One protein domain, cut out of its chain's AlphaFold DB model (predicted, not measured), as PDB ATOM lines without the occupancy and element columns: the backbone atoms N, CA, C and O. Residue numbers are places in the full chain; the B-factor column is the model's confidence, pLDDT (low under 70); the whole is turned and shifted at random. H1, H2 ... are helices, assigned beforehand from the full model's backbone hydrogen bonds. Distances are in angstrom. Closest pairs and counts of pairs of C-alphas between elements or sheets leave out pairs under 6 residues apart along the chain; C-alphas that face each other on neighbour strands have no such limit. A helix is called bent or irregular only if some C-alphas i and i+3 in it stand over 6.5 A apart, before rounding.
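This is residues 8 to 161 of the 197 residues of an uncharacterized protein of Elusimicrobia bacterium RIFOXYB2_FULL_62_6 (UniProt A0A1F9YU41). The longest helix, H3, folds at a bend into two arms, H3a and H3b, which both pack on H2; H4 and H5 pack on H2 too, and H1 packs on H5. The printed part has 154 residues with five named helices, H1 to H5, all helix. It is compact, radius of gyration of the C-alphas 15.7 A, spanning 50 by 35 by 23 A.

Find C-alpha 59 at (120.473, 117.601, 117.788), where H3, residues 59 to 100, begins; assigned by its hydrogen bonds as one helix, it is bent, C-alphas 77 and 80 being 9.4 A apart. H3a, residues 59 to 77, and H3b, 80 to 100, measure 26.6 A and 29.8 A. Look next for H2, residues 30 to 53, 35.0 A; H4, 104 to 128, 36.0 A; H1, 9 to 22; and H5, 140 to 159, ending at (99.483, 124.945, 142.411).

H2 and H3a form a hairpin, C-alphas 50 and 59 closest at 6.4 A. H1, H3b, H4 and H5 make an up-and-down bundle, each running against the one before. H1 touches H5, C-alphas 15 and 148 closest at 4.1 A. Every O i to N i+4 pair is within hydrogen-bond range in H1, H3a and H5; H2 has 15 of 20, H3b 15 of 17, H4 19 of 21.

The printed part has no cut; the H4 to H5 link is long. Confidence is under 70 in 35 residues, among them 44 to 56.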
ATOM      1  N   ALA A   8      99.607 120.545 138.888       83.19
ATOM      2  CA  ALA A   8      99.835 120.114 140.265       83.19
ATOM      3  C   ALA A   8      99.290 118.707 140.572       83.19
ATOM      4  O   ALA A   8      99.801 118.025 141.463       83.19
ATOM      5  N   ILE A   9      98.254 118.262 139.846       84.56
ATOM      6  CA  ILE A   9      97.537 117.007 140.128       84.56
ATOM      7  C   ILE A   9      98.473 115.787 140.100       84.56
ATOM      8  O   ILE A   9      98.443 115.022 141.065       84.56
ATOM      9  N   PRO A  10      99.336 115.591 139.082       83.62
ATOM     10  CA  PRO A  10     100.261 114.458 139.064       83.62
ATOM     11  C   PRO A  10     101.181 114.401 140.292       83.62
ATOM     12  O   PRO A  10     101.407 113.318 140.827       83.62
ATOM     13  N   GLY A  11     101.661 115.556 140.770       85.81
ATOM     14  CA  GLY A  11     102.484 115.643 141.980       85.81
ATOM     15  C   GLY A  11     101.715 115.198 143.223       85.81
ATOM     16  O   GLY A  11     102.177 114.340 143.970       85.81
ATOM     17  N   PHE A  12     100.491 115.687 143.417       90.38
ATOM     18  CA  PHE A  12      99.685 115.262 144.565       90.38
ATOM     19  C   PHE A  12      99.256 113.793 144.500       90.38
ATOM     20  O   PHE A  12      99.243 113.132 145.537       90.38
ATOM     21  N   ILE A  13      98.976 113.252 143.310       90.06
ATOM     22  CA  ILE A  13      98.698 111.817 143.140       90.06
ATOM     23  C   ILE A  13      99.928 110.992 143.527       90.06
ATOM     24  O   ILE A  13      99.808 110.073 144.332       90.06
ATOM     25  N   ALA A  14     101.115 111.335 143.014       89.88
ATOM     26  CA  ALA A  14     102.351 110.634 143.360       89.88
ATOM     27  C   ALA A  14     102.647 110.715 144.867       89.88
ATOM     28  O   ALA A  14     102.989 109.703 145.483       89.88
ATOM     29  N   SER A  15     102.435 111.884 145.479       92.94
ATOM     30  CA  SER A  15     102.550 112.061 146.928       92.94
ATOM     31  C   SER A  15     101.575 111.166 147.693       92.94
ATOM     32  O   SER A  15     101.981 110.511 148.650       92.94
ATOM     33  N   GLY A  16     100.303 111.136 147.290       93.81
ATOM     34  CA  GLY A  16      99.277 110.304 147.917       93.81
ATOM     35  C   GLY A  16      99.622 108.821 147.838       93.81
ATOM     36  O   GLY A  16      99.557 108.124 148.846       93.81
ATOM     37  N   SER A  17     100.092 108.354 146.681       92.31
ATOM     38  CA  SER A  17     100.551 106.974 146.512       92.31
ATOM     39  C   SER A  17     101.716 106.637 147.451       92.31
ATOM     40  O   SER A  17     101.725 105.559 148.041       92.31
ATOM     41  N   CYS A  18     102.677 107.550 147.635       92.94
ATOM     42  CA  CYS A  18     103.791 107.338 148.565       92.94
ATOM     43  C   CYS A  18     103.307 107.275 150.027       92.94
ATOM     44  O   CYS A  18     103.809 106.477 150.814       92.94
ATOM     45  N   LEU A  19     102.297 108.070 150.402       94.88
ATOM     46  CA  LEU A  19     101.683 107.992 151.736       94.88
ATOM     47  C   LEU A  19     100.926 106.675 151.947       94.88
ATOM     48  O   LEU A  19     100.978 106.117 153.041       94.88
ATOM     49  N   LEU A  20     100.261 106.153 150.912       94.12
ATOM     50  CA  LEU A  20      99.629 104.833 150.965       94.12
ATOM     51  C   LEU A  20     100.668 103.721 151.151       94.12
ATOM     52  O   LEU A  20     100.423 102.796 151.923       94.12
ATOM     53  N   GLU A  21     101.835 103.816 150.505       92.69
ATOM     54  CA  GLU A  21     102.946 102.882 150.746       92.69
ATOM     55  C   GLU A  21     103.452 103.000 152.187       92.69
ATOM     56  O   GLU A  21     103.628 101.988 152.863       92.69
ATOM     57  N   LEU A  22     103.637 104.228 152.682       91.88
ATOM     58  CA  LEU A  22     104.076 104.484 154.056       91.88
ATOM     59  C   LEU A  22     103.101 103.902 155.093       91.88
ATOM     60  O   LEU A  22     103.535 103.402 156.128       91.88
ATOM     61  N   ALA A  23     101.799 103.940 154.801       92.94
ATOM     62  CA  ALA A  23     100.749 103.339 155.619       92.94
ATOM     63  C   ALA A  23     100.634 101.807 155.455       92.94
ATOM     64  O   ALA A  23      99.821 101.185 156.136       92.94
ATOM     65  N   GLY A  24     101.409 101.193 154.553       89.31
ATOM     66  CA  GLY A  24     101.351  99.760 154.252       89.31
ATOM     67  C   GLY A  24     100.133  99.333 153.426       89.31
ATOM     68  O   GLY A  24      99.847  98.142 153.335       89.31
ATOM     69  N   ALA A  25      99.406 100.281 152.826       93.00
ATOM     70  CA  ALA A  25      98.207 100.010 152.032       93.00
ATOM     71  C   ALA A  25      98.521  99.530 150.603       93.00
ATOM     72  O   ALA A  25      97.656  98.958 149.942       93.00
ATOM     73  N   VAL A  26      99.744  99.763 150.115       89.56
ATOM     74  CA  VAL A  26     100.218  99.318 148.795       89.56
ATOM     75  C   VAL A  26     101.648  98.766 148.882       89.56
ATOM     76  O   VAL A  26     102.368  99.099 149.827       89.56
ATOM     77  N   PRO A  27     102.081  97.921 147.923       87.19
ATOM     78  CA  PRO A  27     103.435  97.367 147.909       87.19
ATOM     79  C   PRO A  27     104.525  98.447 147.802       87.19
ATOM     80  O   PRO A  27     104.250  99.512 147.256       87.19
ATOM     81  N   PRO A  28     105.771  98.175 148.232       87.06
ATOM     82  CA  PRO A  28     106.877  99.116 148.082       87.06
ATOM     83  C   PRO A  28     107.171  99.480 146.620       87.06
ATOM     84  O   PRO A  28     107.468  98.600 145.811       87.06
ATOM     85  N   PHE A  29     107.142 100.769 146.280       86.81
ATOM     86  CA  PHE A  29     107.503 101.272 144.946       86.81
ATOM     87  C   PHE A  29     108.263 102.612 144.986       86.81
ATOM     88  O   PHE A  29     108.931 102.973 144.014       86.81
ATOM     89  N   SER A  30     108.203 103.346 146.100       89.12
ATOM     90  CA  SER A  30     108.697 104.721 146.233       89.12
ATOM     91  C   SER A  30     110.210 104.830 146.069       89.12
ATOM     92  O   SER A  30     110.692 105.823 145.531       89.12
ATOM     93  N   ALA A  31     110.972 103.804 146.462       86.94
ATOM     94  CA  ALA A  31     112.420 103.765 146.244       86.94
ATOM     95  C   ALA A  31     112.772 103.754 144.746       86.94
ATOM     96  O   ALA A  31     113.618 104.531 144.297       86.94
ATOM     97  N   GLY A  32     112.075 102.925 143.960       85.69
ATOM     98  CA  GLY A  32     112.222 102.886 142.505       85.69
ATOM     99  C   GLY A  32     111.767 104.193 141.862       85.69
ATOM    100  O   GLY A  32     112.498 104.777 141.064       85.69
ATOM    101  N   LEU A  33     110.614 104.715 142.292       87.94
ATOM    102  CA  LEU A  33     110.070 105.975 141.786       87.94
ATOM    103  C   LEU A  33     111.024 107.154 142.024       87.94
ATOM    104  O   LEU A  33     111.300 107.927 141.107       87.94
ATOM    105  N   MET A  34     111.574 107.272 143.234       89.44
ATOM    106  CA  MET A  34     112.526 108.328 143.581       89.44
ATOM    107  C   MET A  34     113.869 108.153 142.863       89.44
ATOM    108  O   MET A  34     114.480 109.147 142.470       89.44
ATOM    109  N   THR A  35     114.317 106.918 142.627       87.56
ATOM    110  CA  THR A  35     115.519 106.643 141.818       87.56
ATOM    111  C   THR A  35     115.315 107.082 140.367       87.56
ATOM    112  O   THR A  35     116.169 107.750 139.786       87.56
ATOM    113  N   LEU A  36     114.156 106.782 139.782       86.94
ATOM    114  CA  LEU A  36     113.812 107.239 138.435       86.94
ATOM    115  C   LEU A  36     113.670 108.757 138.371       86.94
ATOM    116  O   LEU A  36     114.103 109.370 137.397       86.94
ATOM    117  N   GLN A  37     113.140 109.387 139.416       87.69
ATOM    118  CA  GLN A  37     113.058 110.838 139.473       87.69
ATOM    119  C   GLN A  37     114.440 111.504 139.482       87.69
ATOM    120  O   GLN A  37     114.621 112.519 138.810       87.69
ATOM    121  N   PHE A  38     115.431 110.923 140.171       87.25
ATOM    122  CA  PHE A  38     116.820 111.384 140.076       87.25
ATOM    123  C   PHE A  38     117.301 111.375 138.625       87.25
ATOM    124  O   PHE A  38     117.857 112.365 138.146       87.25
ATOM    125  N   ILE A  39     117.026 110.285 137.906       85.25
ATOM    126  CA  ILE A  39     117.379 110.137 136.492       85.25
ATOM    127  C   ILE A  39     116.673 111.202 135.641       85.25
ATOM    128  O   ILE A  39     117.315 111.810 134.789       85.25
ATOM    129  N   VAL A  40     115.392 111.491 135.895       85.06
ATOM    130  CA  VAL A  40     114.634 112.546 135.193       85.06
ATOM    131  C   VAL A  40     115.223 113.939 135.429       85.06
ATOM    132  O   VAL A  40     115.356 114.702 134.476       85.06
ATOM    133  N   ILE A  41     115.606 114.268 136.668       85.44
ATOM    134  CA  ILE A  41     116.226 115.562 137.013       85.44
ATOM    135  C   ILE A  41     117.581 115.730 136.306       85.44
ATOM    136  O   ILE A  41     117.942 116.828 135.881       85.44
ATOM    137  N   HIS A  42     118.345 114.648 136.154       80.94
ATOM    138  CA  HIS A  42     119.645 114.697 135.480       80.94
ATOM    139  C   HIS A  42     119.510 114.641 133.954       80.94
ATOM    140  O   HIS A  42     120.290 115.285 133.250       80.94
ATOM    141  N   SER A  43     118.484 113.965 133.425       74.50
ATOM    142  CA  SER A  43     118.172 113.998 131.993       74.50
ATOM    143  C   SER A  43     117.722 115.390 131.535       74.50
ATOM    144  O   SER A  43     117.942 115.756 130.378       74.50
ATOM    145  N   SER A  44     117.186 116.217 132.444       66.75
ATOM    146  CA  SER A  44     116.791 117.603 132.154       66.75
ATOM    147  C   SER A  44     117.935 118.438 131.599       66.75
ATOM    148  O   SER A  44     117.717 119.225 130.679       66.75
ATOM    149  N   TRP A  45     119.156 118.255 132.119       64.69
ATOM    150  CA  TRP A  45     120.346 118.989 131.673       64.69
ATOM    151  C   TRP A  45     120.547 118.882 130.162       64.69
ATOM    152  O   TRP A  45     120.954 119.836 129.503       64.69
ATOM    153  N   PHE A  46     120.175 117.744 129.586       62.81
ATOM    154  CA  PHE A  46     120.283 117.515 128.159       62.81
ATOM    155  C   PHE A  46     119.207 118.252 127.370       62.81
ATOM    156  O   PHE A  46     119.523 118.825 126.332       62.81
ATOM    157  N   ILE A  47     117.979 118.336 127.885       61.44
ATOM    158  CA  ILE A  47     116.911 119.156 127.291       61.44
ATOM    159  C   ILE A  47     117.316 120.644 127.285       61.44
ATOM    160  O   ILE A  47     117.023 121.356 126.323       61.44
ATOM    161  N   PHE A  48     118.043 121.107 128.310       60.59
ATOM    162  CA  PHE A  48     118.561 122.480 128.404       60.59
ATOM    163  C   PHE A  48     119.807 122.745 127.549       60.59
ATOM    164  O   PHE A  48     119.919 123.814 126.946       60.59
ATOM    165  N   GLY A  49     120.750 121.803 127.513       57.72
ATOM    166  CA  GLY A  49     122.055 121.975 126.874       57.72
ATOM    167  C   GLY A  49     122.023 121.778 125.360       57.72
ATOM    168  O   GLY A  49     122.649 122.548 124.632       57.72
ATOM    169  N   LEU A  50     121.241 120.808 124.870       59.41
ATOM    170  CA  LEU A  50     121.175 120.448 123.446       59.41
ATOM    171  C   LEU A  50     120.886 121.627 122.501       59.41
ATOM    172  O   LEU A  50     121.564 121.752 121.478       59.41
ATOM    173  N   PRO A  51     119.918 122.513 122.801       56.75
ATOM    174  CA  PRO A  51     119.618 123.644 121.929       56.75
ATOM    175  C   PRO A  51     120.699 124.732 121.936       56.75
ATOM    176  O   PRO A  51     120.757 125.517 120.993       56.75
ATOM    177  N   LEU A  52     121.516 124.817 122.993       57.41
ATOM    178  CA  LEU A  52     122.463 125.915 123.212       57.41
ATOM    179  C   LEU A  52     123.881 125.603 122.724       57.41
ATOM    180  O   LEU A  52     124.614 126.529 122.392       57.41
ATOM    181  N   THR A  53     124.267 124.328 122.671       57.91
ATOM    182  CA  THR A  53     125.666 123.938 122.422       57.91
ATOM    183  C   THR A  53     125.879 123.139 121.141       57.91
ATOM    184  O   THR A  53     127.017 122.999 120.700       57.91
ATOM    185  N   LEU A  54     124.814 122.615 120.522       59.91
ATOM    186  CA  LEU A  54     124.937 121.663 119.418       59.91
ATOM    187  C   LEU A  54     124.384 122.196 118.095       59.91
ATOM    188  O   LEU A  54     123.314 122.813 118.038       59.91
ATOM    189  N   ASN A  55     125.128 121.891 117.027       66.81
ATOM    190  CA  ASN A  55     124.737 122.125 115.640       66.81
ATOM    191  C   ASN A  55     123.389 121.439 115.360       66.81
ATOM    192  O   ASN A  55     123.188 120.283 115.742       66.81
ATOM    193  N   GLU A  56     122.477 122.145 114.688       68.56
ATOM    194  CA  GLU A  56     121.092 121.715 114.453       68.56
ATOM    195  C   GLU A  56     121.000 120.328 113.814       68.56
ATOM    196  O   GLU A  56     120.123 119.544 114.172       68.56
ATOM    197  N   LYS A  57     121.969 119.985 112.957       73.19
ATOM    198  CA  LYS A  57     122.066 118.680 112.288       73.19
ATOM    199  C   LYS A  57     122.253 117.504 113.258       73.19
ATOM    200  O   LYS A  57     121.749 116.417 113.001       73.19
ATOM    201  N   ASN A  58     122.957 117.712 114.373       72.62
ATOM    202  CA  ASN A  58     123.299 116.649 115.326       72.62
ATOM    203  C   ASN A  58     122.299 116.547 116.488       72.62
ATOM    204  O   ASN A  58     122.290 115.540 117.201       72.62
ATOM    205  N   ARG A  59     121.446 117.563 116.684       69.56
ATOM    206  CA  ARG A  59     120.473 117.601 117.788       69.56
ATOM    207  C   ARG A  59     119.547 116.379 117.823       69.56
ATOM    208  O   ARG A  59     119.407 115.828 118.912       69.56
ATOM    209  N   PRO A  60     118.956 115.903 116.706       70.62
ATOM    210  CA  PRO A  60     118.059 114.748 116.746       70.62
ATOM    211  C   PRO A  60     118.786 113.470 117.165       70.62
ATOM    212  O   PRO A  60     118.300 112.739 118.019       70.62
ATOM    213  N   VAL A  61     119.979 113.228 116.611       76.88
ATOM    214  CA  VAL A  61     120.780 112.029 116.907       76.88
ATOM    215  C   VAL A  61     121.147 111.978 118.386       76.88
ATOM    216  O   VAL A  61     120.963 110.951 119.034       76.88
ATOM    217  N   ILE A  62     121.611 113.098 118.941       73.00
ATOM    218  CA  ILE A  62     122.001 113.174 120.350       73.00
ATOM    219  C   ILE A  62     120.768 113.081 121.255       73.00
ATOM    220  O   ILE A  62     120.803 112.365 122.252       73.00
ATOM    221  N   PHE A  63     119.659 113.729 120.892       74.94
ATOM    222  CA  PHE A  63     118.400 113.618 121.626       74.94
ATOM    223  C   PHE A  63     117.907 112.167 121.705       74.94
ATOM    224  O   PHE A  63     117.655 111.673 122.802       74.94
ATOM    225  N   TYR A  64     117.819 111.463 120.573       76.12
ATOM    226  CA  TYR A  64     117.377 110.066 120.552       76.12
ATOM    227  C   TYR A  64     118.372 109.130 121.238       76.12
ATOM    228  O   TYR A  64     117.948 108.231 121.959       76.12
ATOM    229  N   GLY A  65     119.679 109.358 121.074       80.56
ATOM    230  CA  GLY A  65     120.714 108.581 121.757       80.56
ATOM    231  C   GLY A  65     120.618 108.701 123.279       80.56
ATOM    232  O   GLY A  65     120.676 107.699 123.986       80.56
ATOM    233  N   LEU A  66     120.388 109.911 123.789       79.31
ATOM    234  CA  LEU A  66     120.198 110.146 125.221       79.31
ATOM    235  C   LEU A  66     118.868 109.598 125.721       79.31
ATOM    236  O   LEU A  66     118.836 108.980 126.779       79.31
ATOM    237  N   LEU A  67     117.780 109.776 124.968       80.69
ATOM    238  CA  LEU A  67     116.491 109.184 125.316       80.69
ATOM    239  C   LEU A  67     116.604 107.657 125.419       80.69
ATOM    240  O   LEU A  67     116.103 107.077 126.381       80.69
ATOM    241  N   ALA A  68     117.306 107.018 124.479       84.25
ATOM    242  CA  ALA A  68     117.583 105.586 124.512       84.25
ATOM    243  C   ALA A  68     118.454 105.203 125.719       84.25
ATOM    244  O   ALA A  68     118.104 104.270 126.440       84.25
ATOM    245  N   ALA A  69     119.531 105.946 125.995       87.00
ATOM    246  CA  ALA A  69     120.397 105.704 127.150       87.00
ATOM    247  C   ALA A  69     119.633 105.825 128.478       87.00
ATOM    248  O   ALA A  69     119.708 104.935 129.322       87.00
ATOM    249  N   TYR A  70     118.831 106.876 128.649       86.31
ATOM    250  CA  TYR A  70     118.019 107.069 129.848       86.31
ATOM    251  C   TYR A  70     116.898 106.044 129.982       86.31
ATOM    252  O   TYR A  70     116.621 105.596 131.090       86.31
ATOM    253  N   SER A  71     116.302 105.620 128.868       86.69
ATOM    254  CA  SER A  71     115.331 104.523 128.871       86.69
ATOM    255  C   SER A  71     115.990 103.200 129.264       86.69
ATOM    256  O   SER A  71     115.401 102.433 130.017       86.69
ATOM    257  N   ALA A  72     117.227 102.944 128.827       88.31
ATOM    258  CA  ALA A  72     117.989 101.764 129.230       88.31
ATOM    259  C   ALA A  72     118.354 101.792 130.726       88.31
ATOM    260  O   ALA A  72     118.229 100.771 131.397       88.31
ATOM    261  N   ILE A  73     118.729 102.957 131.269       86.88
ATOM    262  CA  ILE A  73     118.963 103.134 132.714       86.88
ATOM    263  C   ILE A  73     117.651 102.957 133.501       86.88
ATOM    264  O   ILE A  73     117.627 102.312 134.544       86.88
ATOM    265  N   ALA A  74     116.532 103.485 133.001       86.56
ATOM    266  CA  ALA A  74     115.226 103.280 133.627       86.56
ATOM    267  C   ALA A  74     114.811 101.799 133.612       86.56
ATOM    268  O   ALA A  74     114.271 101.288 134.595       86.56
ATOM    269  N   PHE A  75     115.115 101.097 132.517       87.81
ATOM    270  CA  PHE A  75     114.901  99.662 132.399       87.81
ATOM    271  C   PHE A  75     115.790  98.866 133.361       87.81
ATOM    272  O   PHE A  75     115.310  97.922 133.980       87.81
ATOM    273  N   SER A  76     117.059  99.237 133.546       84.38
ATOM    274  CA  SER A  76     117.924  98.543 134.509       84.38
ATOM    275  C   SER A  76     117.503  98.784 135.963       84.38
ATOM    276  O   SER A  76     117.699  97.905 136.798       84.38
ATOM    277  N   ALA A  77     116.879  99.928 136.263       79.81
ATOM    278  CA  ALA A  77     116.381 100.252 137.598       79.81
ATOM    279  C   ALA A  77     115.042  99.572 137.952       79.81
ATOM    280  O   ALA A  77     114.802  99.282 139.122       79.81
ATOM    281  N   GLY A  78     114.154  99.338 136.976       75.44
ATOM    282  CA  GLY A  78     112.781  98.882 137.252       75.44
ATOM    283  C   GLY A  78     112.125  98.030 136.165       75.44
ATOM    284  O   GLY A  78     110.901  97.893 136.153       75.44
ATOM    285  N   GLY A  79     112.898  97.490 135.223       85.38
ATOM    286  CA  GLY A  79     112.400  96.733 134.074       85.38
ATOM    287  C   GLY A  79     111.512  97.567 133.145       85.38
ATOM    288  O   GLY A  79     111.586  98.795 133.100       85.38
ATOM    289  N   ALA A  80     110.622  96.899 132.407       86.31
ATOM    290  CA  ALA A  80     109.658  97.576 131.536       86.31
ATOM    291  C   ALA A  80     108.763  98.600 132.280       86.31
ATOM    292  O   ALA A  80     108.576  99.700 131.752       86.31
ATOM    293  N   PRO A  81     108.271  98.329 133.511       83.50
ATOM    294  CA  PRO A  81     107.554  99.333 134.302       83.50
ATOM    295  C   PRO A  81     108.389 100.581 134.608       83.50
ATOM    296  O   PRO A  81     107.853 101.689 134.591       83.50
ATOM    297  N   GLY A  82     109.698 100.426 134.830       82.25
ATOM    298  CA  GLY A  82     110.616 101.541 135.069       82.25
ATOM    299  C   GLY A  82     110.691 102.518 133.894       82.25
ATOM    300  O   GLY A  82     110.707 103.729 134.100       82.25
ATOM    301  N   VAL A  83     110.633 102.021 132.654       86.44
ATOM    302  CA  VAL A  83     110.590 102.873 131.449       86.44
ATOM    303  C   VAL A  83     109.294 103.683 131.387       86.44
ATOM    304  O   VAL A  83     109.322 104.878 131.094       86.44
ATOM    305  N   VAL A  84     108.155 103.062 131.711       85.56
ATOM    306  CA  VAL A  84     106.851 103.747 131.750       85.56
ATOM    307  C   VAL A  84     106.833 104.813 132.845       85.56
ATOM    308  O   VAL A  84     106.386 105.935 132.606       85.56
ATOM    309  N   GLN A  85     107.368 104.499 134.026       83.94
ATOM    310  CA  GLN A  85     107.513 105.454 135.124       83.94
ATOM    311  C   GLN A  85     108.436 106.614 134.738       83.94
ATOM    312  O   GLN A  85     108.072 107.769 134.943       83.94
ATOM    313  N   PHE A  86     109.580 106.339 134.110       86.62
ATOM    314  CA  PHE A  86     110.481 107.372 133.600       86.62
ATOM    315  C   PHE A  86     109.789 108.289 132.586       86.62
ATOM    316  O   PHE A  86     109.896 109.512 132.699       86.62
ATOM    317  N   ALA A  87     109.040 107.730 131.634       83.00
ATOM    318  CA  ALA A  87     108.284 108.506 130.655       83.00
ATOM    319  C   ALA A  87     107.194 109.362 131.324       83.00
ATOM    320  O   ALA A  87     107.063 110.546 131.008       83.00
ATOM    321  N   GLY A  88     106.457 108.798 132.284       80.12
ATOM    322  CA  GLY A  88     105.427 109.505 133.045       80.12
ATOM    323  C   GLY A  88     105.990 110.645 133.896       80.12
ATOM    324  O   GLY A  88     105.469 111.756 133.849       80.12
ATOM    325  N   LEU A  89     107.090 110.405 134.614       81.25
ATOM    326  CA  LEU A  89     107.777 111.418 135.422       81.25
ATOM    327  C   LEU A  89     108.406 112.512 134.554       81.25
ATOM    328  O   LEU A  89     108.296 113.694 134.879       81.25
ATOM    329  N   THR A  90     109.013 112.137 133.426       79.19
ATOM    330  CA  THR A  90     109.512 113.071 132.404       79.19
ATOM    331  C   THR A  90     108.368 113.954 131.917       79.19
ATOM    332  O   THR A  90     108.452 115.179 131.977       79.19
ATOM    333  N   TYR A  91     107.249 113.356 131.510       74.31
ATOM    334  CA  TYR A  91     106.084 114.103 131.055       74.31
ATOM    335  C   TYR A  91     105.512 115.017 132.143       74.31
ATOM    336  O   TYR A  91     105.276 116.187 131.871       74.31
ATOM    337  N   ALA A  92     105.345 114.536 133.378       72.12
ATOM    338  CA  ALA A  92     104.854 115.345 134.493       72.12
ATOM    339  C   ALA A  92     105.784 116.534 134.792       72.12
ATOM    340  O   ALA A  92     105.316 117.658 134.969       72.12
ATOM    341  N   THR A  93     107.099 116.308 134.762       72.62
ATOM    342  CA  THR A  93     108.115 117.348 134.992       72.62
ATOM    343  C   THR A  93     108.098 118.408 133.878       72.62
ATOM    344  O   THR A  93     108.294 119.597 134.145       72.62
ATOM    345  N   TYR A  94     107.813 118.016 132.630       68.25
ATOM    346  CA  TYR A  94     107.923 118.892 131.453       68.25
ATOM    347  C   TYR A  94     106.606 119.263 130.774       68.25
ATOM    348  O   TYR A  94     106.638 119.953 129.753       68.25
ATOM    349  N   TYR A  95     105.460 118.867 131.329       65.81
ATOM    350  CA  TYR A  95     104.135 119.103 130.751       65.81
ATOM    351  C   TYR A  95     103.965 120.568 130.323       65.81
ATOM    352  O   TYR A  95     103.666 120.867 129.169       65.81
ATOM    353  N   GLY A  96     104.293 121.507 131.215       55.00
ATOM    354  CA  GLY A  96     104.198 122.938 130.930       55.00
ATOM    355  C   GLY A  96     105.052 123.402 129.741       55.00
ATOM    356  O   GLY A  96     104.634 124.296 129.017       55.00
ATOM    357  N   TYR A  97     106.208 122.788 129.486       58.84
ATOM    358  CA  TYR A  97     107.073 123.145 128.357       58.84
ATOM    359  C   TYR A  97     106.599 122.533 127.036       58.84
ATOM    360  O   TYR A  97     106.561 123.224 126.018       58.84
ATOM    361  N   VAL A  98     106.192 121.259 127.060       58.22
ATOM    362  CA  VAL A  98     105.721 120.533 125.868       58.22
ATOM    363  C   VAL A  98     104.480 121.202 125.265       58.22
ATOM    364  O   VAL A  98     104.365 121.278 124.045       58.22
ATOM    365  N   PHE A  99     103.586 121.749 126.098       52.22
ATOM    366  CA  PHE A  99     102.325 122.340 125.635       52.22
ATOM    367  C   PHE A  99     102.352 123.857 125.379       52.22
ATOM    368  O   PHE A  99     101.489 124.338 124.644       52.22
ATOM    369  N   HIS A 100     103.318 124.618 125.918       53.38
ATOM    370  CA  HIS A 100     103.330 126.093 125.810       53.38
ATOM    371  C   HIS A 100     104.408 126.685 124.876       53.38
ATOM    372  O   HIS A 100     104.462 127.903 124.706       53.38
ATOM    373  N   GLY A 101     105.211 125.852 124.202       49.09
ATOM    374  CA  GLY A 101     106.072 126.272 123.086       49.09
ATOM    375  C   GLY A 101     107.472 126.789 123.469       49.09
ATOM    376  O   GLY A 101     107.698 127.409 124.507       49.09
ATOM    377  N   GLY A 102     108.444 126.534 122.582       49.09
ATOM    378  CA  GLY A 102     109.895 126.689 122.789       49.09
ATOM    379  C   GLY A 102     110.473 128.114 122.738       49.09
ATOM    380  O   GLY A 102     111.572 128.307 122.215       49.09
ATOM    381  N   GLY A 103     109.769 129.119 123.267       54.84
ATOM    382  CA  GLY A 103     110.266 130.500 123.378       54.84
ATOM    383  C   GLY A 103     111.049 130.778 124.673       54.84
ATOM    384  O   GLY A 103     111.034 129.984 125.612       54.84
ATOM    385  N   ALA A 104     111.689 131.952 124.786       53.41
ATOM    386  CA  ALA A 104     112.352 132.397 126.028       53.41
ATOM    387  C   ALA A 104     111.397 132.419 127.243       53.41
ATOM    388  O   ALA A 104     111.811 132.158 128.370       53.41
ATOM    389  N   GLN A 105     110.104 132.656 126.994       57.78
ATOM    390  CA  GLN A 105     109.041 132.597 128.000       57.78
ATOM    391  C   GLN A 105     108.729 131.172 128.491       57.78
ATOM    392  O   GLN A 105     108.206 131.046 129.589       57.78
ATOM    393  N   GLY A 106     109.075 130.121 127.737       64.44
ATOM    394  CA  GLY A 106     108.952 128.719 128.159       64.44
ATOM    395  C   GLY A 106     110.225 128.163 128.808       64.44
ATOM    396  O   GLY A 106     110.152 127.306 129.686       64.44
ATOM    397  N   ARG A 107     111.403 128.694 128.439       70.38
ATOM    398  CA  ARG A 107     112.707 128.246 128.973       70.38
ATOM    399  C   ARG A 107     112.922 128.608 130.445       70.38
ATOM    400  O   ARG A 107     113.453 127.786 131.183       70.38
ATOM    401  N   VAL A 108     112.507 129.803 130.881       74.62
ATOM    402  CA  VAL A 108     112.657 130.225 132.290       74.62
ATOM    403  C   VAL A 108     111.777 129.392 133.234       74.62
ATOM    404  O   VAL A 108     112.329 128.829 134.178       74.62
ATOM    405  N   PRO A 109     110.461 129.219 132.988       77.06
ATOM    406  CA  PRO A 109     109.629 128.314 133.784       77.06
ATOM    407  C   PRO A 109     110.184 126.894 133.848       77.06
ATOM    408  O   PRO A 109     110.195 126.290 134.915       77.06
ATOM    409  N   LEU A 110     110.689 126.376 132.726       76.38
ATOM    410  CA  LEU A 110     111.306 125.056 132.667       76.38
ATOM    411  C   LEU A 110     112.570 124.971 133.547       76.38
ATOM    412  O   LEU A 110     112.700 124.034 134.329       76.38
ATOM    413  N   ALA A 111     113.474 125.953 133.467       78.50
ATOM    414  CA  ALA A 111     114.681 126.003 134.299       78.50
ATOM    415  C   ALA A 111     114.348 126.121 135.795       78.50
ATOM    416  O   ALA A 111     114.981 125.471 136.624       78.50
ATOM    417  N   LEU A 112     113.319 126.898 136.140       82.12
ATOM    418  CA  LEU A 112     112.826 127.012 137.512       82.12
ATOM    419  C   LEU A 112     112.211 125.703 138.012       82.12
ATOM    420  O   LEU A 112     112.462 125.334 139.155       82.12
ATOM    421  N   ARG A 113     111.447 124.988 137.174       82.56
ATOM    422  CA  ARG A 113     110.909 123.654 137.500       82.56
ATOM    423  C   ARG A 113     112.024 122.655 137.765       82.56
ATOM    424  O   ARG A 113     111.952 121.920 138.741       82.56
ATOM    425  N   TRP A 114     113.064 122.658 136.933       84.50
ATOM    426  CA  TRP A 114     114.237 121.815 137.147       84.50
ATOM    427  C   TRP A 114     114.959 122.152 138.452       84.50
ATOM    428  O   TRP A 114     115.217 121.255 139.250       84.50
ATOM    429  N   LEU A 115     115.244 123.436 138.693       86.19
ATOM    430  CA  LEU A 115     115.931 123.871 139.906       86.19
ATOM    431  C   LEU A 115     115.121 123.511 141.156       86.19
ATOM    432  O   LEU A 115     115.673 122.979 142.114       86.19
ATOM    433  N   ALA A 116     113.813 123.760 141.131       88.19
ATOM    434  CA  ALA A 116     112.913 123.376 142.207       88.19
ATOM    435  C   ALA A 116     112.898 121.855 142.410       88.19
ATOM    436  O   ALA A 116     113.047 121.404 143.541       88.19
ATOM    437  N   ALA A 117     112.789 121.064 141.339       88.44
ATOM    438  CA  ALA A 117     112.867 119.608 141.420       88.44
ATOM    439  C   ALA A 117     114.184 119.151 142.055       88.44
ATOM    440  O   ALA A 117     114.156 118.363 142.991       88.44
ATOM    441  N   PHE A 118     115.326 119.693 141.638       89.25
ATOM    442  CA  PHE A 118     116.613 119.360 142.243       89.25
ATOM    443  C   PHE A 118     116.672 119.725 143.737       89.25
ATOM    444  O   PHE A 118     117.017 118.882 144.567       89.25
ATOM    445  N   VAL A 119     116.287 120.955 144.096       91.31
ATOM    446  CA  VAL A 119     116.329 121.449 145.482       91.31
ATOM    447  C   VAL A 119     115.386 120.656 146.386       91.31
ATOM    448  O   VAL A 119     115.802 120.209 147.454       91.31
ATOM    449  N   PHE A 120     114.135 120.440 145.973       93.12
ATOM    450  CA  PHE A 120     113.174 119.680 146.773       93.12
ATOM    451  C   PHE A 120     113.532 118.202 146.857       93.12
ATOM    452  O   PHE A 120     113.270 117.582 147.884       93.12
ATOM    453  N   TYR A 121     114.154 117.636 145.821       91.38
ATOM    454  CA  TYR A 121     114.636 116.259 145.856       91.38
ATOM    455  C   TYR A 121     115.744 116.092 146.899       91.38
ATOM    456  O   TYR A 121     115.642 115.233 147.776       91.38
ATOM    457  N   ALA A 122     116.756 116.964 146.863       90.56
ATOM    458  CA  ALA A 122     117.832 116.971 147.852       90.56
ATOM    459  C   ALA A 122     117.295 117.216 149.274       90.56
ATOM    460  O   ALA A 122     117.641 116.488 150.203       90.56
ATOM    461  N   ALA A 123     116.394 118.190 149.439       92.06
ATOM    462  CA  ALA A 123     115.768 118.480 150.726       92.06
ATOM    463  C   ALA A 123     114.963 117.284 151.262       92.06
ATOM    464  O   ALA A 123     115.043 116.988 152.452       92.06
ATOM    465  N   ALA A 124     114.227 116.572 150.403       91.88
ATOM    466  CA  ALA A 124     113.451 115.401 150.800       91.88
ATOM    467  C   ALA A 124     114.344 114.234 151.254       91.88
ATOM    468  O   ALA A 124     114.033 113.600 152.265       91.88
ATOM    469  N   ILE A 125     115.471 113.988 150.572       89.69
ATOM    470  CA  ILE A 125     116.458 112.970 150.981       89.69
ATOM    471  C   ILE A 125     117.025 113.300 152.363       89.69
ATOM    472  O   ILE A 125     116.998 112.449 153.255       89.69
ATOM    473  N   VAL A 126     117.475 114.544 152.559       89.50
ATOM    474  CA  VAL A 126     118.047 115.001 153.834       89.50
ATOM    475  C   VAL A 126     117.012 114.920 154.956       89.50
ATOM    476  O   VAL A 126     117.292 114.360 156.014       89.50
ATOM    477  N   PHE A 127     115.798 115.420 154.719       88.94
ATOM    478  CA  PHE A 127     114.721 115.429 155.709       88.94
ATOM    479  C   PHE A 127     114.286 114.018 156.128       88.94
ATOM    480  O   PHE A 127     114.024 113.765 157.302       88.94
ATOM    481  N   SER A 128     114.219 113.083 155.179       86.62
ATOM    482  CA  SER A 128     113.803 111.697 155.436       86.62
ATOM    483  C   SER A 128     114.932 110.792 155.946       86.62
ATOM    484  O   SER A 128     114.678 109.645 156.333       86.62
ATOM    485  N   GLY A 129     116.179 111.278 155.956       82.88
ATOM    486  CA  GLY A 129     117.354 110.502 156.347       82.88
ATOM    487  C   GLY A 129     117.591 109.288 155.442       82.88
ATOM    488  O   GLY A 129     117.938 108.202 155.934       82.88
ATOM    489  N   LEU A 130     117.324 109.435 154.140       81.44
ATOM    490  CA  LEU A 130     117.710 108.451 153.132       81.44
ATOM    491  C   LEU A 130     119.233 108.490 152.921       81.44
ATOM    492  O   LEU A 130     119.810 109.574 152.928       81.44
ATOM    493  N   PRO A 131     119.894 107.335 152.722       75.50
ATOM    494  CA  PRO A 131     121.295 107.309 152.314       75.50
ATOM    495  C   PRO A 131     121.505 108.054 150.991       75.50
ATOM    496  O   PRO A 131     120.649 107.983 150.112       75.50
ATOM    497  N   ASP A 132     122.670 108.669 150.795       69.44
ATOM    498  CA  ASP A 132     122.967 109.441 149.576       69.44
ATOM    499  C   ASP A 132     123.008 108.582 148.298       69.44
ATOM    500  O   ASP A 132     122.847 109.087 147.189       69.44
ATOM    501  N   SER A 133     123.210 107.267 148.438       69.19
ATOM    502  CA  SER A 133     123.218 106.322 147.320       69.19
ATOM    503  C   SER A 133     121.869 105.624 147.161       69.19
ATOM    504  O   SER A 133     121.447 104.854 148.031       69.19
ATOM    505  N   SER A 134     121.234 105.829 146.005       62.09
ATOM    506  CA  SER A 134     119.957 105.204 145.635       62.09
ATOM    507  C   SER A 134     120.014 103.676 145.556       62.09
ATOM    508  O   SER A 134     119.009 103.010 145.798       62.09
ATOM    509  N   GLY A 135     121.198 103.097 145.326       60.06
ATOM    510  CA  GLY A 135     121.412 101.644 145.323       60.06
ATOM    511  C   GLY A 135     121.265 100.973 146.696       60.06
ATOM    512  O   GLY A 135     121.258  99.749 146.777       60.06
ATOM    513  N   VAL A 136     121.137 101.757 147.774       63.19
ATOM    514  CA  VAL A 136     121.059 101.278 149.169       63.19
ATOM    515  C   VAL A 136     119.695 101.592 149.798       63.19
ATOM    516  O   VAL A 136     119.492 101.456 151.008       63.19
ATOM    517  N   TRP A 137     118.716 102.019 148.999       72.38
ATOM    518  CA  TRP A 137     117.374 102.371 149.469       72.38
ATOM    519  C   TRP A 137     116.526 101.123 149.731       72.38
ATOM    520  O   TRP A 137     115.526 100.859 149.075       72.38
ATOM    521  N   VAL A 138     116.947 100.344 150.727       61.22
ATOM    522  CA  VAL A 138     116.318  99.079 151.136       61.22
ATOM    523  C   VAL A 138     115.201  99.311 152.164       61.22
ATOM    524  O   VAL A 138     114.414  98.413 152.431       61.22
ATOM    525  N   ARG A 139     115.105 100.514 152.761       62.25
ATOM    526  CA  ARG A 139     114.099 100.851 153.788       62.25
ATOM    527  C   ARG A 139     112.853 101.496 153.157       62.25
ATOM    528  O   ARG A 139     112.902 102.699 152.884       62.25
ATOM    529  N   PRO A 140     111.722 100.770 153.015       67.62
ATOM    530  CA  PRO A 140     110.551 101.252 152.277       67.62
ATOM    531  C   PRO A 140     109.962 102.535 152.873       67.62
ATOM    532  O   PRO A 140     109.700 103.497 152.165       67.62
ATOM    533  N   ALA A 141     109.871 102.606 154.206       81.06
ATOM    534  CA  ALA A 141     109.241 103.729 154.897       81.06
ATOM    535  C   ALA A 141     109.954 105.079 154.679       81.06
ATOM    536  O   ALA A 141     109.300 106.107 154.525       81.06
ATOM    537  N   ARG A 142     111.295 105.106 154.634       86.62
ATOM    538  CA  ARG A 142     112.037 106.363 154.400       86.62
ATOM    539  C   ARG A 142     111.929 106.816 152.947       86.62
ATOM    540  O   ARG A 142     111.752 108.002 152.696       86.62
ATOM    541  N   ALA A 143     111.973 105.866 152.012       87.75
ATOM    542  CA  ALA A 143     111.766 106.136 150.594       87.75
ATOM    543  C   ALA A 143     110.359 106.683 150.319       87.75
ATOM    544  O   ALA A 143     110.218 107.687 149.625       87.75
ATOM    545  N   ALA A 144     109.341 106.077 150.929       91.12
ATOM    546  CA  ALA A 144     107.956 106.525 150.857       91.12
ATOM    547  C   ALA A 144     107.764 107.928 151.454       91.12
ATOM    548  O   ALA A 144     107.177 108.797 150.809       91.12
ATOM    549  N   LEU A 145     108.329 108.203 152.636       92.81
ATOM    550  CA  LEU A 145     108.286 109.544 153.228       92.81
ATOM    551  C   LEU A 145     108.971 110.585 152.330       92.81
ATOM    552  O   LEU A 145     108.414 111.656 152.094       92.81
ATOM    553  N   SER A 146     110.154 110.269 151.797       92.62
ATOM    554  CA  SER A 146     110.866 111.168 150.887       92.62
ATOM    555  C   SER A 146     110.071 111.439 149.614       92.62
ATOM    556  O   SER A 146     109.997 112.588 149.185       92.62
ATOM    557  N   GLY A 147     109.475 110.402 149.018       92.56
ATOM    558  CA  GLY A 147     108.613 110.531 147.847       92.56
ATOM    559  C   GLY A 147     107.415 111.430 148.132       92.56
ATOM    560  O   GLY A 147     107.173 112.379 147.390       92.56
ATOM    561  N   ALA A 148     106.725 111.205 149.252       94.44
ATOM    562  CA  ALA A 148     105.593 112.029 149.664       94.44
ATOM    563  C   ALA A 148     105.983 113.508 149.811       94.44
ATOM    564  O   ALA A 148     105.359 114.372 149.199       94.44
ATOM    565  N   VAL A 149     107.051 113.803 150.557       94.62
ATOM    566  CA  VAL A 149     107.529 115.180 150.767       94.62
ATOM    567  C   VAL A 149     107.917 115.838 149.444       94.62
ATOM    568  O   VAL A 149     107.495 116.961 149.160       94.62
ATOM    569  N   TYR A 150     108.685 115.131 148.615       94.50
ATOM    570  CA  TYR A 150     109.143 115.631 147.326       94.50
ATOM    571  C   TYR A 150     107.976 115.969 146.385       94.50
ATOM    572  O   TYR A 150     107.881 117.089 145.874       94.50
ATOM    573  N   PHE A 151     107.067 115.018 146.167       93.19
ATOM    574  CA  PHE A 151     105.970 115.192 145.220       93.19
ATOM    575  C   PHE A 151     104.906 116.176 145.728       93.19
ATOM    576  O   PHE A 151     104.338 116.917 144.921       93.19
ATOM    577  N   ALA A 152     104.685 116.259 147.046       93.81
ATOM    578  CA  ALA A 152     103.833 117.285 147.643       93.81
ATOM    579  C   ALA A 152     104.407 118.691 147.430       93.81
ATOM    580  O   ALA A 152     103.669 119.596 147.040       93.81
ATOM    581  N   ALA A 153     105.717 118.873 147.633       92.75
ATOM    582  CA  ALA A 153     106.379 120.157 147.412       92.75
ATOM    583  C   ALA A 153     106.276 120.597 145.943       92.75
ATOM    584  O   ALA A 153     105.927 121.745 145.662       92.75
ATOM    585  N   LEU A 154     106.494 119.677 144.997       88.81
ATOM    586  CA  LEU A 154     106.303 119.972 143.577       88.81
ATOM    587  C   LEU A 154     104.852 120.305 143.226       88.81
ATOM    588  O   LEU A 154     104.612 121.288 142.523       88.81
ATOM    589  N   GLY A 155     103.890 119.538 143.746       87.31
ATOM    590  CA  GLY A 155     102.465 119.823 143.577       87.31
ATOM    591  C   GLY A 155     102.095 121.211 144.106       87.31
ATOM    592  O   GLY A 155     101.428 121.978 143.414       87.31
ATOM    593  N   ALA A 156     102.591 121.586 145.288       91.06
ATOM    594  CA  ALA A 156     102.363 122.903 145.878       91.06
ATOM    595  C   ALA A 156     102.976 124.040 145.040       91.06
ATOM    596  O   ALA A 156     102.343 125.081 144.850       91.06
ATOM    597  N   MET A 157     104.174 123.836 144.489       87.88
ATOM    598  CA  MET A 157     104.821 124.815 143.610       87.88
ATOM    599  C   MET A 157     104.048 125.034 142.311       87.88
ATOM    600  O   MET A 157     103.844 126.183 141.914       87.88
ATOM    601  N   GLU A 158     103.583 123.960 141.672       84.94
ATOM    602  CA  GLU A 158     102.717 124.055 140.492       84.94
ATOM    603  C   GLU A 158     101.389 124.748 140.842       84.94
ATOM    604  O   GLU A 158     100.985 125.685 140.155       84.94
ATOM    605  N   LEU A 159     100.757 124.370 141.961       86.69
ATOM    606  CA  LEU A 159      99.483 124.945 142.411       86.69
ATOM    607  C   LEU A 159      99.588 126.443 142.725       86.69
ATOM    608  O   LEU A 159      98.651 127.196 142.469       86.69
ATOM    609  N   SER A 160     100.731 126.891 143.249       87.19
ATOM    610  CA  SER A 160     100.974 128.306 143.550       87.19
ATOM    611  C   SER A 160     101.064 129.198 142.302       87.19
ATOM    612  O   SER A 160     101.115 130.425 142.420       87.19
ATOM    613  N   GLY A 161     101.139 128.610 141.101       81.81
ATOM    614  CA  GLY A 161     101.366 129.348 139.858       81.81
ATOM    615  C   GLY A 161     102.760 129.983 139.782       81.81
ATOM    616  O   GLY A 161     102.982 130.909 138.987       81.81
TER     617      GLY A 161